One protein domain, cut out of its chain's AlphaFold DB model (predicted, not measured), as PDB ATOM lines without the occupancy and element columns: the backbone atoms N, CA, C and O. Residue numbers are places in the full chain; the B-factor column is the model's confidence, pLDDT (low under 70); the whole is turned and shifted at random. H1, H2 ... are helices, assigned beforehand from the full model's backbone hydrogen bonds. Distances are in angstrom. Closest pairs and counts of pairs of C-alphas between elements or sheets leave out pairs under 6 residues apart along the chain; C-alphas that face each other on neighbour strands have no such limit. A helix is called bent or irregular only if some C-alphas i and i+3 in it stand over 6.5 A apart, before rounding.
ATOM      1  N   PRO A 170     191.671 209.524 173.273       74.81
ATOM      2  CA  PRO A 170     191.132 208.783 172.123       74.81
ATOM      3  C   PRO A 170     191.791 207.414 171.897       74.81
ATOM      4  O   PRO A 170     191.113 206.436 171.588       74.81
ATOM      5  N   ARG A 171     193.107 207.297 172.128       76.38
ATOM      6  CA  ARG A 171     193.813 206.004 172.016       76.38
ATOM      7  C   ARG A 171     193.420 205.007 173.109       76.38
ATOM      8  O   ARG A 171     193.356 203.816 172.838       76.38
ATOM      9  N   LEU A 172     193.162 205.485 174.328       75.69
ATOM     10  CA  LEU A 172     192.823 204.620 175.463       75.69
ATOM     11  C   LEU A 172     191.336 204.261 175.440       75.69
ATOM     12  O   LEU A 172     190.986 203.125 175.730       75.69
ATOM     13  N   SER A 173     190.480 205.186 175.002       78.06
ATOM     14  CA  SER A 173     189.067 204.923 174.733       78.06
ATOM     15  C   SER A 173     188.897 203.781 173.725       78.06
ATOM     16  O   SER A 173     188.210 202.802 174.007       78.06
ATOM     17  N   ASN A 174     189.610 203.831 172.595       77.06
ATOM     18  CA  ASN A 174     189.536 202.771 171.586       77.06
ATOM     19  C   ASN A 174     190.099 201.428 172.072       77.06
ATOM     20  O   ASN A 174     189.586 200.381 171.690       77.06
ATOM     21  N   LEU A 175     191.144 201.444 172.901       77.81
ATOM     22  CA  LEU A 175     191.812 200.220 173.348       77.81
ATOM     23  C   LEU A 175     191.102 199.553 174.536       77.81
ATOM     24  O   LEU A 175     191.099 198.331 174.626       77.81
ATOM     25  N   LEU A 176     190.491 200.338 175.428       78.12
ATOM     26  CA  LEU A 176     189.939 199.849 176.696       78.12
ATOM     27  C   LEU A 176     188.414 199.963 176.774       78.12
ATOM     28  O   LEU A 176     187.762 199.030 177.230       78.12
ATOM     29  N   LEU A 177     187.822 201.069 176.314       79.31
ATOM     30  CA  LEU A 177     186.372 201.271 176.418       79.31
ATOM     31  C   LEU A 177     185.610 200.615 175.267       79.31
ATOM     32  O   LEU A 177     184.564 200.020 175.510       79.31
ATOM     33  N   ALA A 178     186.118 200.658 174.033       78.12
ATOM     34  CA  ALA A 178     185.416 200.071 172.889       78.12
ATOM     35  C   ALA A 178     185.155 198.550 173.028       78.12
ATOM     36  O   ALA A 178     184.034 198.121 172.737       78.12
ATOM     37  N   PRO A 179     186.103 197.724 173.523       80.44
ATOM     38  CA  PRO A 179     185.833 196.309 173.790       80.44
ATOM     39  C   PRO A 179     184.776 196.095 174.882       80.44
ATOM     40  O   PRO A 179     183.897 195.250 174.720       80.44
ATOM     41  N   LEU A 180     184.812 196.892 175.957       79.88
ATOM     42  CA  LEU A 180     183.832 196.822 177.048       79.88
ATOM     43  C   LEU A 180     182.425 197.192 176.571       79.88
ATOM     44  O   LEU A 180     181.458 196.504 176.888       79.88
ATOM     45  N   VAL A 181     182.314 198.235 175.745       81.56
ATOM     46  CA  VAL A 181     181.054 198.633 175.107       81.56
ATOM     47  C   VAL A 181     180.506 197.511 174.224       81.56
ATOM     48  O   VAL A 181     179.309 197.231 174.267       81.56
ATOM     49  N   ARG A 182     181.360 196.843 173.442       82.31
ATOM     50  CA  ARG A 182     180.944 195.730 172.576       82.31
ATOM     51  C   ARG A 182     180.367 194.570 173.383       82.31
ATOM     52  O   ARG A 182     179.300 194.071 173.041       82.31
ATOM     53  N   LEU A 183     181.043 194.198 174.466       82.62
ATOM     54  CA  LEU A 183     180.606 193.132 175.361       82.62
ATOM     55  C   LEU A 183     179.276 193.480 176.048       82.62
ATOM     56  O   LEU A 183     178.378 192.646 176.119       82.62
ATOM     57  N   LEU A 184     179.100 194.735 176.470       80.94
ATOM     58  CA  LEU A 184     177.829 195.219 177.019       80.94
ATOM     59  C   LEU A 184     176.681 195.171 176.003       80.94
ATOM     60  O   LEU A 184     175.568 194.810 176.377       80.94
ATOM     61  N   ARG A 185     176.938 195.476 174.722       79.69
ATOM     62  CA  ARG A 185     175.932 195.319 173.652       79.69
ATOM     63  C   ARG A 185     175.511 193.875 173.465       79.69
ATOM     64  O   ARG A 185     174.324 193.602 173.317       79.69
ATOM     65  N   GLU A 186     176.470 192.963 173.484       83.00
ATOM     66  CA  GLU A 186     176.203 191.538 173.318       83.00
ATOM     67  C   GLU A 186     175.395 190.972 174.495       83.00
ATOM     68  O   GLU A 186     174.423 190.246 174.288       83.00
ATOM     69  N   LEU A 187     175.713 191.389 175.724       81.94
ATOM     70  CA  LEU A 187     174.926 191.048 176.913       81.94
ATOM     71  C   LEU A 187     173.518 191.660 176.877       81.94
ATOM     72  O   LEU A 187     172.553 190.981 177.224       81.94
ATOM     73  N   GLY A 188     173.383 192.904 176.414       78.56
ATOM     74  CA  GLY A 188     172.085 193.548 176.198       78.56
ATOM     75  C   GLY A 188     171.218 192.792 175.187       78.56
ATOM     76  O   GLY A 188     170.044 192.547 175.454       78.56
ATOM     77  N   ALA A 189     171.806 192.338 174.077       78.25
ATOM     78  CA  ALA A 189     171.114 191.535 173.068       78.25
ATOM     79  C   ALA A 189     170.649 190.174 173.621       78.25
ATOM     80  O   ALA A 189     169.527 189.735 173.354       78.25
ATOM     81  N   GLN A 190     171.482 189.523 174.438       81.44
ATOM     82  CA  GLN A 190     171.117 188.274 175.115       81.44
ATOM     83  C   GLN A 190     169.977 188.471 176.118       81.44
ATOM     84  O   GLN A 190     169.097 187.617 176.205       81.44
ATOM     85  N   TYR A 191     169.966 189.586 176.849       79.06
ATOM     86  CA  TYR A 191     168.863 189.928 177.743       79.06
ATOM     87  C   TYR A 191     167.556 190.141 176.977       79.06
ATOM     88  O   TYR A 191     166.537 189.551 177.330       79.06
ATOM     89  N   THR A 192     167.587 190.913 175.887       73.19
ATOM     90  CA  THR A 192     166.394 191.132 175.055       73.19
ATOM     91  C   THR A 192     165.871 189.841 174.431       73.19
ATOM     92  O   THR A 192     164.662 189.658 174.351       73.19
ATOM     93  N   ALA A 193     166.760 188.919 174.047       73.00
ATOM     94  CA  ALA A 193     166.371 187.607 173.532       73.00
ATOM     95  C   ALA A 193     165.775 186.695 174.619       73.00
ATOM     96  O   ALA A 193     164.897 185.892 174.328       73.00
ATOM     97  N   ALA A 194     166.228 186.821 175.871       71.00
ATOM     98  CA  ALA A 194     165.747 186.017 176.997       71.00
ATOM     99  C   ALA A 194     164.370 186.450 177.532       71.00
ATOM    100  O   ALA A 194     163.732 185.675 178.237       71.00
ATOM    101  N   LEU A 195     163.915 187.668 177.218       70.25
ATOM    102  CA  LEU A 195     162.609 188.173 177.650       70.25
ATOM    103  C   LEU A 195     161.425 187.536 176.897       70.25
ATOM    104  O   LEU A 195     160.295 187.696 177.344       70.25
ATOM    105  N   ASP A 196     161.674 186.826 175.786       59.03
ATOM    106  CA  ASP A 196     160.679 186.127 174.942       59.03
ATOM    107  C   ASP A 196     159.457 186.994 174.535       59.03
ATOM    108  O   ASP A 196     158.398 186.505 174.135       59.03
ATOM    109  N   ASP A 197     159.610 188.319 174.624       55.03
ATOM    110  CA  ASP A 197     158.560 189.305 174.401       55.03
ATOM    111  C   ASP A 197     158.601 189.787 172.943       55.03
ATOM    112  O   ASP A 197     159.480 190.543 172.511       55.03
ATOM    113  N   LYS A 198     157.620 189.333 172.156       53.12
ATOM    114  CA  LYS A 198     157.485 189.627 170.719       53.12
ATOM    115  C   LYS A 198     157.321 191.121 170.408       53.12
ATOM    116  O   LYS A 198     157.470 191.506 169.253       53.12
ATOM    117  N   SER A 199     157.045 191.963 171.408       52.41
ATOM    118  CA  SER A 199     156.896 193.417 171.249       52.41
ATOM    119  C   SER A 199     158.223 194.179 171.077       52.41
ATOM    120  O   SER A 199     158.231 195.300 170.561       52.41
ATOM    121  N   LEU A 200     159.354 193.573 171.463       48.41
ATOM    122  CA  LEU A 200     160.704 194.141 171.322       48.41
ATOM    123  C   LEU A 200     161.477 193.585 170.121       48.41
ATOM    124  O   LEU A 200     162.434 194.217 169.683       48.41
ATOM    125  N   ALA A 201     161.044 192.456 169.553       46.00
ATOM    126  CA  ALA A 201     161.663 191.852 168.370       46.00
ATOM    127  C   ALA A 201     161.574 192.743 167.112       46.00
ATOM    128  O   ALA A 201     162.399 192.617 166.211       46.00
ATOM    129  N   GLU A 202     160.607 193.669 167.062       48.97
ATOM    130  CA  GLU A 202     160.464 194.658 165.982       48.97
ATOM    131  C   GLU A 202     161.230 195.969 166.230       48.97
ATOM    132  O   GLU A 202     161.379 196.779 165.312       48.97
ATOM    133  N   ARG A 203     161.739 196.216 167.445       52.78
ATOM    134  CA  ARG A 203     162.471 197.453 167.746       52.78
ATOM    135  C   ARG A 203     163.958 197.262 167.476       52.78
ATOM    136  O   ARG A 203     164.627 196.457 168.117       52.78
ATOM    137  N   VAL A 204     164.470 198.068 166.543       55.97
ATOM    138  CA  VAL A 204     165.901 198.336 166.348       55.97
ATOM    139  C   VAL A 204     166.572 198.438 167.719       55.97
ATOM    140  O   VAL A 204     166.103 199.204 168.561       55.97
ATOM    141  N   ALA A 205     167.608 197.619 167.927       63.09
ATOM    142  CA  ALA A 205     168.299 197.396 169.196       63.09
ATOM    143  C   ALA A 205     168.277 198.636 170.119       63.09
ATOM    144  O   ALA A 205     168.855 199.665 169.750       63.09
ATOM    145  N   PRO A 206     167.598 198.574 171.282       64.75
ATOM    146  CA  PRO A 206     167.433 199.740 172.136       64.75
ATOM    147  C   PRO A 206     168.797 200.274 172.604       64.75
ATOM    148  O   PRO A 206     169.727 199.485 172.806       64.75
ATOM    149  N   PRO A 207     168.931 201.601 172.792       73.06
ATOM    150  CA  PRO A 207     170.167 202.207 173.275       73.06
ATOM    151  C   PRO A 207     170.635 201.560 174.578       73.06
ATOM    152  O   PRO A 207     169.816 201.260 175.457       73.06
ATOM    153  N   LEU A 208     171.947 201.383 174.734       72.81
ATOM    154  CA  LEU A 208     172.487 200.682 175.899       72.81
ATOM    155  C   LEU A 208     172.138 201.383 177.208       72.81
ATOM    156  O   LEU A 208     171.844 200.707 178.191       72.81
ATOM    157  N   HIS A 209     172.123 202.719 177.227       73.94
ATOM    158  CA  HIS A 209     171.750 203.477 178.422       73.94
ATOM    159  C   HIS A 209     170.332 203.143 178.902       73.94
ATOM    160  O   HIS A 209     170.110 203.067 180.109       73.94
ATOM    161  N   SER A 210     169.402 202.881 177.975       74.81
ATOM    162  CA  SER A 210     168.017 202.522 178.291       74.81
ATOM    163  C   SER A 210     167.912 201.124 178.894       74.81
ATOM    164  O   SER A 210     167.089 200.910 179.780       74.81
ATOM    165  N   LEU A 211     168.732 200.175 178.431       72.88
ATOM    166  CA  LEU A 211     168.798 198.834 179.015       72.88
ATOM    167  C   LEU A 211     169.458 198.879 180.395       72.88
ATOM    168  O   LEU A 211     168.922 198.338 181.355       72.88
ATOM    169  N   CYS A 212     170.578 199.592 180.527       74.25
ATOM    170  CA  CYS A 212     171.311 199.720 181.786       74.25
ATOM    171  C   CYS A 212     170.525 200.448 182.885       74.25
ATOM    172  O   CYS A 212     170.780 200.202 184.063       74.25
ATOM    173  N   SER A 213     169.564 201.309 182.536       73.50
ATOM    174  CA  SER A 213     168.668 201.953 183.504       73.50
ATOM    175  C   SER A 213     167.514 201.071 183.991       73.50
ATOM    176  O   SER A 213     166.825 201.465 184.925       73.50
ATOM    177  N   LEU A 214     167.271 199.910 183.370       76.88
ATOM    178  CA  LEU A 214     166.210 198.998 183.802       76.88
ATOM    179  C   LEU A 214     166.678 198.164 184.993       76.88
ATOM    180  O   LEU A 214     167.623 197.381 184.875       76.88
ATOM    181  N   ASP A 215     165.947 198.245 186.103       75.62
ATOM    182  CA  ASP A 215     166.204 197.423 187.293       75.62
ATOM    183  C   ASP A 215     166.213 195.926 186.948       75.62
ATOM    184  O   ASP A 215     167.089 195.186 187.385       75.62
ATOM    185  N   ALA A 216     165.304 195.484 186.073       77.88
ATOM    186  CA  ALA A 216     165.224 194.094 185.628       77.88
ATOM    187  C   ALA A 216     166.469 193.634 184.843       77.88
ATOM    188  O   ALA A 216     166.889 192.487 184.984       77.88
ATOM    189  N   PHE A 217     167.088 194.514 184.050       79.19
ATOM    190  CA  PHE A 217     168.344 194.202 183.364       79.19
ATOM    191  C   PHE A 217     169.508 194.136 184.352       79.19
ATOM    192  O   PHE A 217     170.333 193.230 184.265       79.19
ATOM    193  N   GLN A 218     169.565 195.054 185.321       78.25
ATOM    194  CA  GLN A 218     170.600 195.047 186.357       78.25
ATOM    195  C   GLN A 218     170.518 193.791 187.233       78.25
ATOM    196  O   GLN A 218     171.549 193.183 187.518       78.25
ATOM    197  N   VAL A 219     169.310 193.380 187.624       79.50
ATOM    198  CA  VAL A 219     169.066 192.133 188.366       79.50
ATOM    199  C   VAL A 219     169.494 190.929 187.532       79.50
ATOM    200  O   VAL A 219     170.299 190.129 188.003       79.50
ATOM    201  N   TRP A 220     169.069 190.855 186.269       83.50
ATOM    202  CA  TRP A 220     169.472 189.783 185.354       83.50
ATOM    203  C   TRP A 220     170.995 189.699 185.189       83.50
ATOM    204  O   TRP A 220     171.573 188.614 185.217       83.50
ATOM    205  N   LEU A 221     171.672 190.845 185.069       81.12
ATOM    206  CA  LEU A 221     173.126 190.909 184.943       81.12
ATOM    207  C   LEU A 221     173.824 190.416 186.222       81.12
ATOM    208  O   LEU A 221     174.802 189.672 186.141       81.12
ATOM    209  N   ARG A 222     173.308 190.793 187.400       80.00
ATOM    210  CA  ARG A 222     173.819 190.337 188.704       80.00
ATOM    211  C   ARG A 222     173.622 188.841 188.900       80.00
ATOM    212  O   ARG A 222     174.552 188.176 189.346       80.00
ATOM    213  N   GLU A 223     172.458 188.306 188.545       78.81
ATOM    214  CA  GLU A 223     172.171 186.869 188.609       78.81
ATOM    215  C   GLU A 223     173.130 186.078 187.713       78.81
ATOM    216  O   GLU A 223     173.738 185.098 188.153       78.81
ATOM    217  N   ARG A 224     173.364 186.564 186.488       79.38
ATOM    218  CA  ARG A 224     174.315 185.964 185.542       79.38
ATOM    219  C   ARG A 224     175.762 186.043 186.038       79.38
ATOM    220  O   ARG A 224     176.538 185.117 185.817       79.38
ATOM    221  N   ALA A 225     176.106 187.118 186.743       73.56
ATOM    222  CA  ALA A 225     177.393 187.293 187.412       73.56
ATOM    223  C   ALA A 225     177.472 186.598 188.787       73.56
ATOM    224  O   ALA A 225     178.442 186.806 189.513       73.56
ATOM    225  N   CYS A 226     176.469 185.800 189.175       63.53
ATOM    226  CA  CYS A 226     176.392 185.138 190.484       63.53
ATOM    227  C   CYS A 226     176.587 186.103 191.675       63.53
ATOM    228  O   CYS A 226     177.198 185.737 192.678       63.53
ATOM    229  N   GLY A 227     176.104 187.343 191.561       67.56
ATOM    230  CA  GLY A 227     176.219 188.370 192.599       67.56
ATOM    231  C   GLY A 227     177.592 189.042 192.708       67.56
ATOM    232  O   GLY A 227     177.793 189.833 193.622       67.56
ATOM    233  N   ALA A 228     178.526 188.768 191.789       71.38
ATOM    234  CA  ALA A 228     179.860 189.374 191.803       71.38
ATOM    235  C   ALA A 228     179.859 190.880 191.481       71.38
ATOM    236  O   ALA A 228     180.821 191.571 191.797       71.38
ATOM    237  N   LEU A 229     178.792 191.385 190.851       72.56
ATOM    238  CA  LEU A 229     178.650 192.799 190.517       72.56
ATOM    239  C   LEU A 229     178.069 193.578 191.696       72.56
ATOM    240  O   LEU A 229     176.940 193.330 192.131       72.56
ATOM    241  N   THR A 230     178.829 194.558 192.166       75.44
ATOM    242  CA  THR A 230     178.415 195.498 193.210       75.44
ATOM    243  C   THR A 230     177.515 196.602 192.640       75.44
ATOM    244  O   THR A 230     177.463 196.842 191.431       75.44
ATOM    245  N   ASP A 231     176.824 197.346 193.511       72.38
ATOM    246  CA  ASP A 231     176.047 198.536 193.112       72.38
ATOM    247  C   ASP A 231     176.910 199.619 192.435       72.38
ATOM    248  O   ASP A 231     176.411 200.468 191.688       72.38
ATOM    249  N   GLU A 232     178.210 199.615 192.714       72.50
ATOM    250  CA  GLU A 232     179.192 200.515 192.123       72.50
ATOM    251  C   GLU A 232     179.615 200.076 190.721       72.50
ATOM    252  O   GLU A 232     179.706 200.912 189.813       72.50
ATOM    253  N   ASP A 233     179.782 198.771 190.510       74.25
ATOM    254  CA  ASP A 233     180.014 198.211 189.180       74.25
ATOM    255  C   ASP A 233     178.837 198.549 188.270       74.25
ATOM    256  O   ASP A 233     179.026 199.060 187.169       74.25
ATOM    257  N   VAL A 234     177.608 198.401 188.770       74.12
ATOM    258  CA  VAL A 234     176.388 198.755 188.031       74.12
ATOM    259  C   VAL A 234     176.334 200.248 187.677       74.12
ATOM    260  O   VAL A 234     175.975 200.605 186.552       74.12
ATOM    261  N   ARG A 235     176.771 201.141 188.573       73.19
ATOM    262  CA  ARG A 235     176.913 202.578 188.263       73.19
ATOM    263  C   ARG A 235     177.991 202.855 187.214       73.19
ATOM    264  O   ARG A 235     177.802 203.713 186.350       73.19
ATOM    265  N   SER A 236     179.101 202.126 187.255       75.75
ATOM    266  CA  SER A 236     180.181 202.236 186.267       75.75
ATOM    267  C   SER A 236     179.747 201.721 184.889       75.75
ATOM    268  O   SER A 236     180.087 202.321 183.868       75.75
ATOM    269  N   LEU A 237     178.908 200.683 184.846       76.31
ATOM    270  CA  LEU A 237     178.267 200.201 183.621       76.31
ATOM    271  C   LEU A 237     177.341 201.257 183.004       76.31
ATOM    272  O   LEU A 237     177.352 201.435 181.787       76.31
ATOM    273  N   LEU A 238     176.615 202.024 183.826       74.38
ATOM    274  CA  LEU A 238     175.781 203.140 183.363       74.38
ATOM    275  C   LEU A 238     176.618 204.245 182.684       74.38
ATOM    276  O   LEU A 238     176.195 204.833 181.686       74.38
ATOM    277  N   PHE A 239     177.826 204.519 183.189       76.12
ATOM    278  CA  PHE A 239     178.768 205.442 182.542       76.12
ATOM    279  C   PHE A 239     179.225 204.912 181.177       76.12
ATOM    280  O   PHE A 239     179.175 205.640 180.185       76.12
ATOM    281  N   ILE A 240     179.622 203.638 181.108       76.69
ATOM    282  CA  ILE A 240     180.082 203.002 179.864       76.69
ATOM    283  C   ILE A 240     178.956 202.969 178.817       76.69
ATOM    284  O   ILE A 240     179.205 203.251 177.644       76.69
ATOM    285  N   ALA A 241     177.714 202.714 179.231       75.06
ATOM    286  CA  ALA A 241     176.539 202.751 178.363       75.06
ATOM    287  C   ALA A 241     176.279 204.154 177.783       75.06
ATOM    288  O   ALA A 241     176.077 204.305 176.580       75.06
ATOM    289  N   ASN A 242     176.393 205.203 178.604       73.81
ATOM    290  CA  ASN A 242     176.277 206.589 178.135       73.81
ATOM    291  C   ASN A 242     177.400 206.988 177.159       73.81
ATOM    292  O   ASN A 242     177.165 207.737 176.207       73.81
ATOM    293  N   VAL A 243     178.623 206.490 177.368       70.69
ATOM    294  CA  VAL A 243     179.748 206.691 176.436       70.69
ATOM    295  C   VAL A 243     179.507 205.965 175.108       70.69
ATOM    296  O   VAL A 243     179.791 206.526 174.046       70.69
ATOM    297  N   ALA A 244     178.958 204.748 175.161       69.94
ATOM    298  CA  ALA A 244     178.661 203.918 173.997       69.94
ATOM    299  C   ALA A 244     177.672 204.574 173.034       69.94
ATOM    300  O   ALA A 244     177.866 204.515 171.819       69.94
ATOM    301  N   ASP A 245     176.625 205.194 173.570       70.00
ATOM    302  CA  ASP A 245     175.559 205.773 172.754       70.00
ATOM    303  C   ASP A 245     175.973 207.125 172.151       70.00
ATOM    304  O   ASP A 245     175.571 207.457 171.036       70.00
ATOM    305  N   ARG A 246     176.900 207.850 172.794       64.06
ATOM    306  CA  ARG A 246     177.535 209.045 172.208       64.06
ATOM    307  C   ARG A 246     178.463 208.744 171.029       64.06
ATOM    308  O   ARG A 246     178.648 209.617 170.195       64.06
ATOM    309  N   HIS A 247     179.024 207.536 170.942       56.84
ATOM    310  CA  HIS A 247     179.846 207.114 169.796       56.84
ATOM    311  C   HIS A 247     179.012 206.665 168.584       56.84
ATOM    312  O   HIS A 247     179.570 206.485 167.511       56.84
ATOM    313  N   VAL A 248     177.702 206.444 168.746       52.97
ATOM    314  CA  VAL A 248     176.788 206.054 167.649       52.97
ATOM    315  C   VAL A 248     176.118 207.274 167.010       52.97
ATOM    316  O   VAL A 248     175.678 207.204 165.870       52.97
ATOM    317  N   ALA A 249     176.058 208.397 167.729       45.03
ATOM    318  CA  ALA A 249     175.464 209.651 167.267       45.03
ATOM    319  C   ALA A 249     176.474 210.632 166.626       45.03
ATOM    320  O   ALA A 249     176.124 211.794 166.417       45.03
ATOM    321  N   GLY A 250     177.713 210.196 166.371       35.91
ATOM    322  CA  GLY A 250     178.803 211.004 165.810       35.91
ATOM    323  C   GLY A 250     179.316 210.465 164.487       35.91
ATOM    324  O   GLY A 250     179.339 209.223 164.338       35.91
TER     325      GLY A 250
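AT A GLANCE: This is residues 170 to 250 of the 250 residues of an uncharacterized protein of Leishmania major (UniProt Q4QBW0). One long helix, H1, makes the longest axis, and the second-longest helix, H4, crosses its middle at a wide angle on one side of it. The short helix H2 sits on that same side of H1, packed beside H4, while H3 lies near all three of the others without clearly touching any of them, and a wide loop of residues 195 to 207 runs from the end of H1 back to H2. The printed part has 81 residues with four named helices, in the order H1, H2, H3, H4 along the chain, and no named strand; its class is all helix. It is compact, with a radius of gyration of the C-alphas of 13.0 A, and flat in outline, with spans of 39 by 31 by 16 A.

IN THESE COORDINATES: H1 is the longest helix, residues 170 to 194, and its first and last C-alphas are 34.4 A apart. It begins at C-alpha 170, at (191.132, 208.783, 172.123), and ends at C-alpha 194, at (165.747, 186.017, 176.997). It has a kink of 39 degrees near residue 177; it is neither bent nor irregular, but only just: C-alphas 175 and 178 are 6.4 A apart. H4, residues 231 to 246, has a length of 23.4 A from first to last C-alpha and ends at C-alpha 246, at (177.535, 209.045, 172.208). H3, residues 215 to 224, is 14.1 A long in the same measure. H2 has five residues, 208 to 212, with 6.1 A from first to last C-alpha.

HOW THE PARTS SIT: H1 touches H4 with 7 pairs of C-alphas within 8 A, the closest being those of Val 181 and Ala 244, 5.9 A apart. H1 touches H4 with residues 177 to 184 alone, and H4 touches H1 with residues 240 to 244 alone. The lines of H1 and H4 are about perpendicular, at 75 degrees. H1 also touches H2, with residues 184 to 188 alone; the closest C-alphas are those of Arg 185 and Leu 208, 6.8 A apart. H2 touches H4 with 11 pairs of C-alphas within 8 A, and the closest, those of His 209 and Ala 241, are 4.8 A apart. H3 is close to H1 but not clearly touching it: the closest C-alphas, those of Tyr 191 and Phe 217, are 7.1 A apart, and the two lines are about perpendicular, at 84 degrees. H3 and H2 are close but not clearly touching, with the closest C-alphas, those of Leu 211 and Phe 217, 6.4 A apart. H3 and H4 are likewise close but not clearly touching, the closest C-alphas being those of Gln 218 and Val 234 at 7.1 A. They run opposite ways at a steep tilt of 67 degrees, only just short of about perpendicular. In H2, H3 and H4 every backbone O i to N i+4 pair is within hydrogen-bond range, and in H1 18 of 21 are.

THE WHOLE: The two C-alphas farthest apart are those of Arg 171 and Lys 198, at 39.9 A, while the first and last printed C-alphas, of Pro 170 and Gly 250, are 14.0 A apart. The printed part has no cut, and Gly 250 is the chain's last residue. The link from H1 to H2 is long, with 13 residues, whose C-alphas lie 8 to 20 A from the mean of all C-alphas. The link from H2 to H3 is tight, with 2 residues, and the link from H3 to H4 is short, with 6. The mean pLDDT of the printed part of this predicted model is 71.6. It is under 70 in 19 residues: 196 to 206, 226 to 227, 244, and 246 to 250.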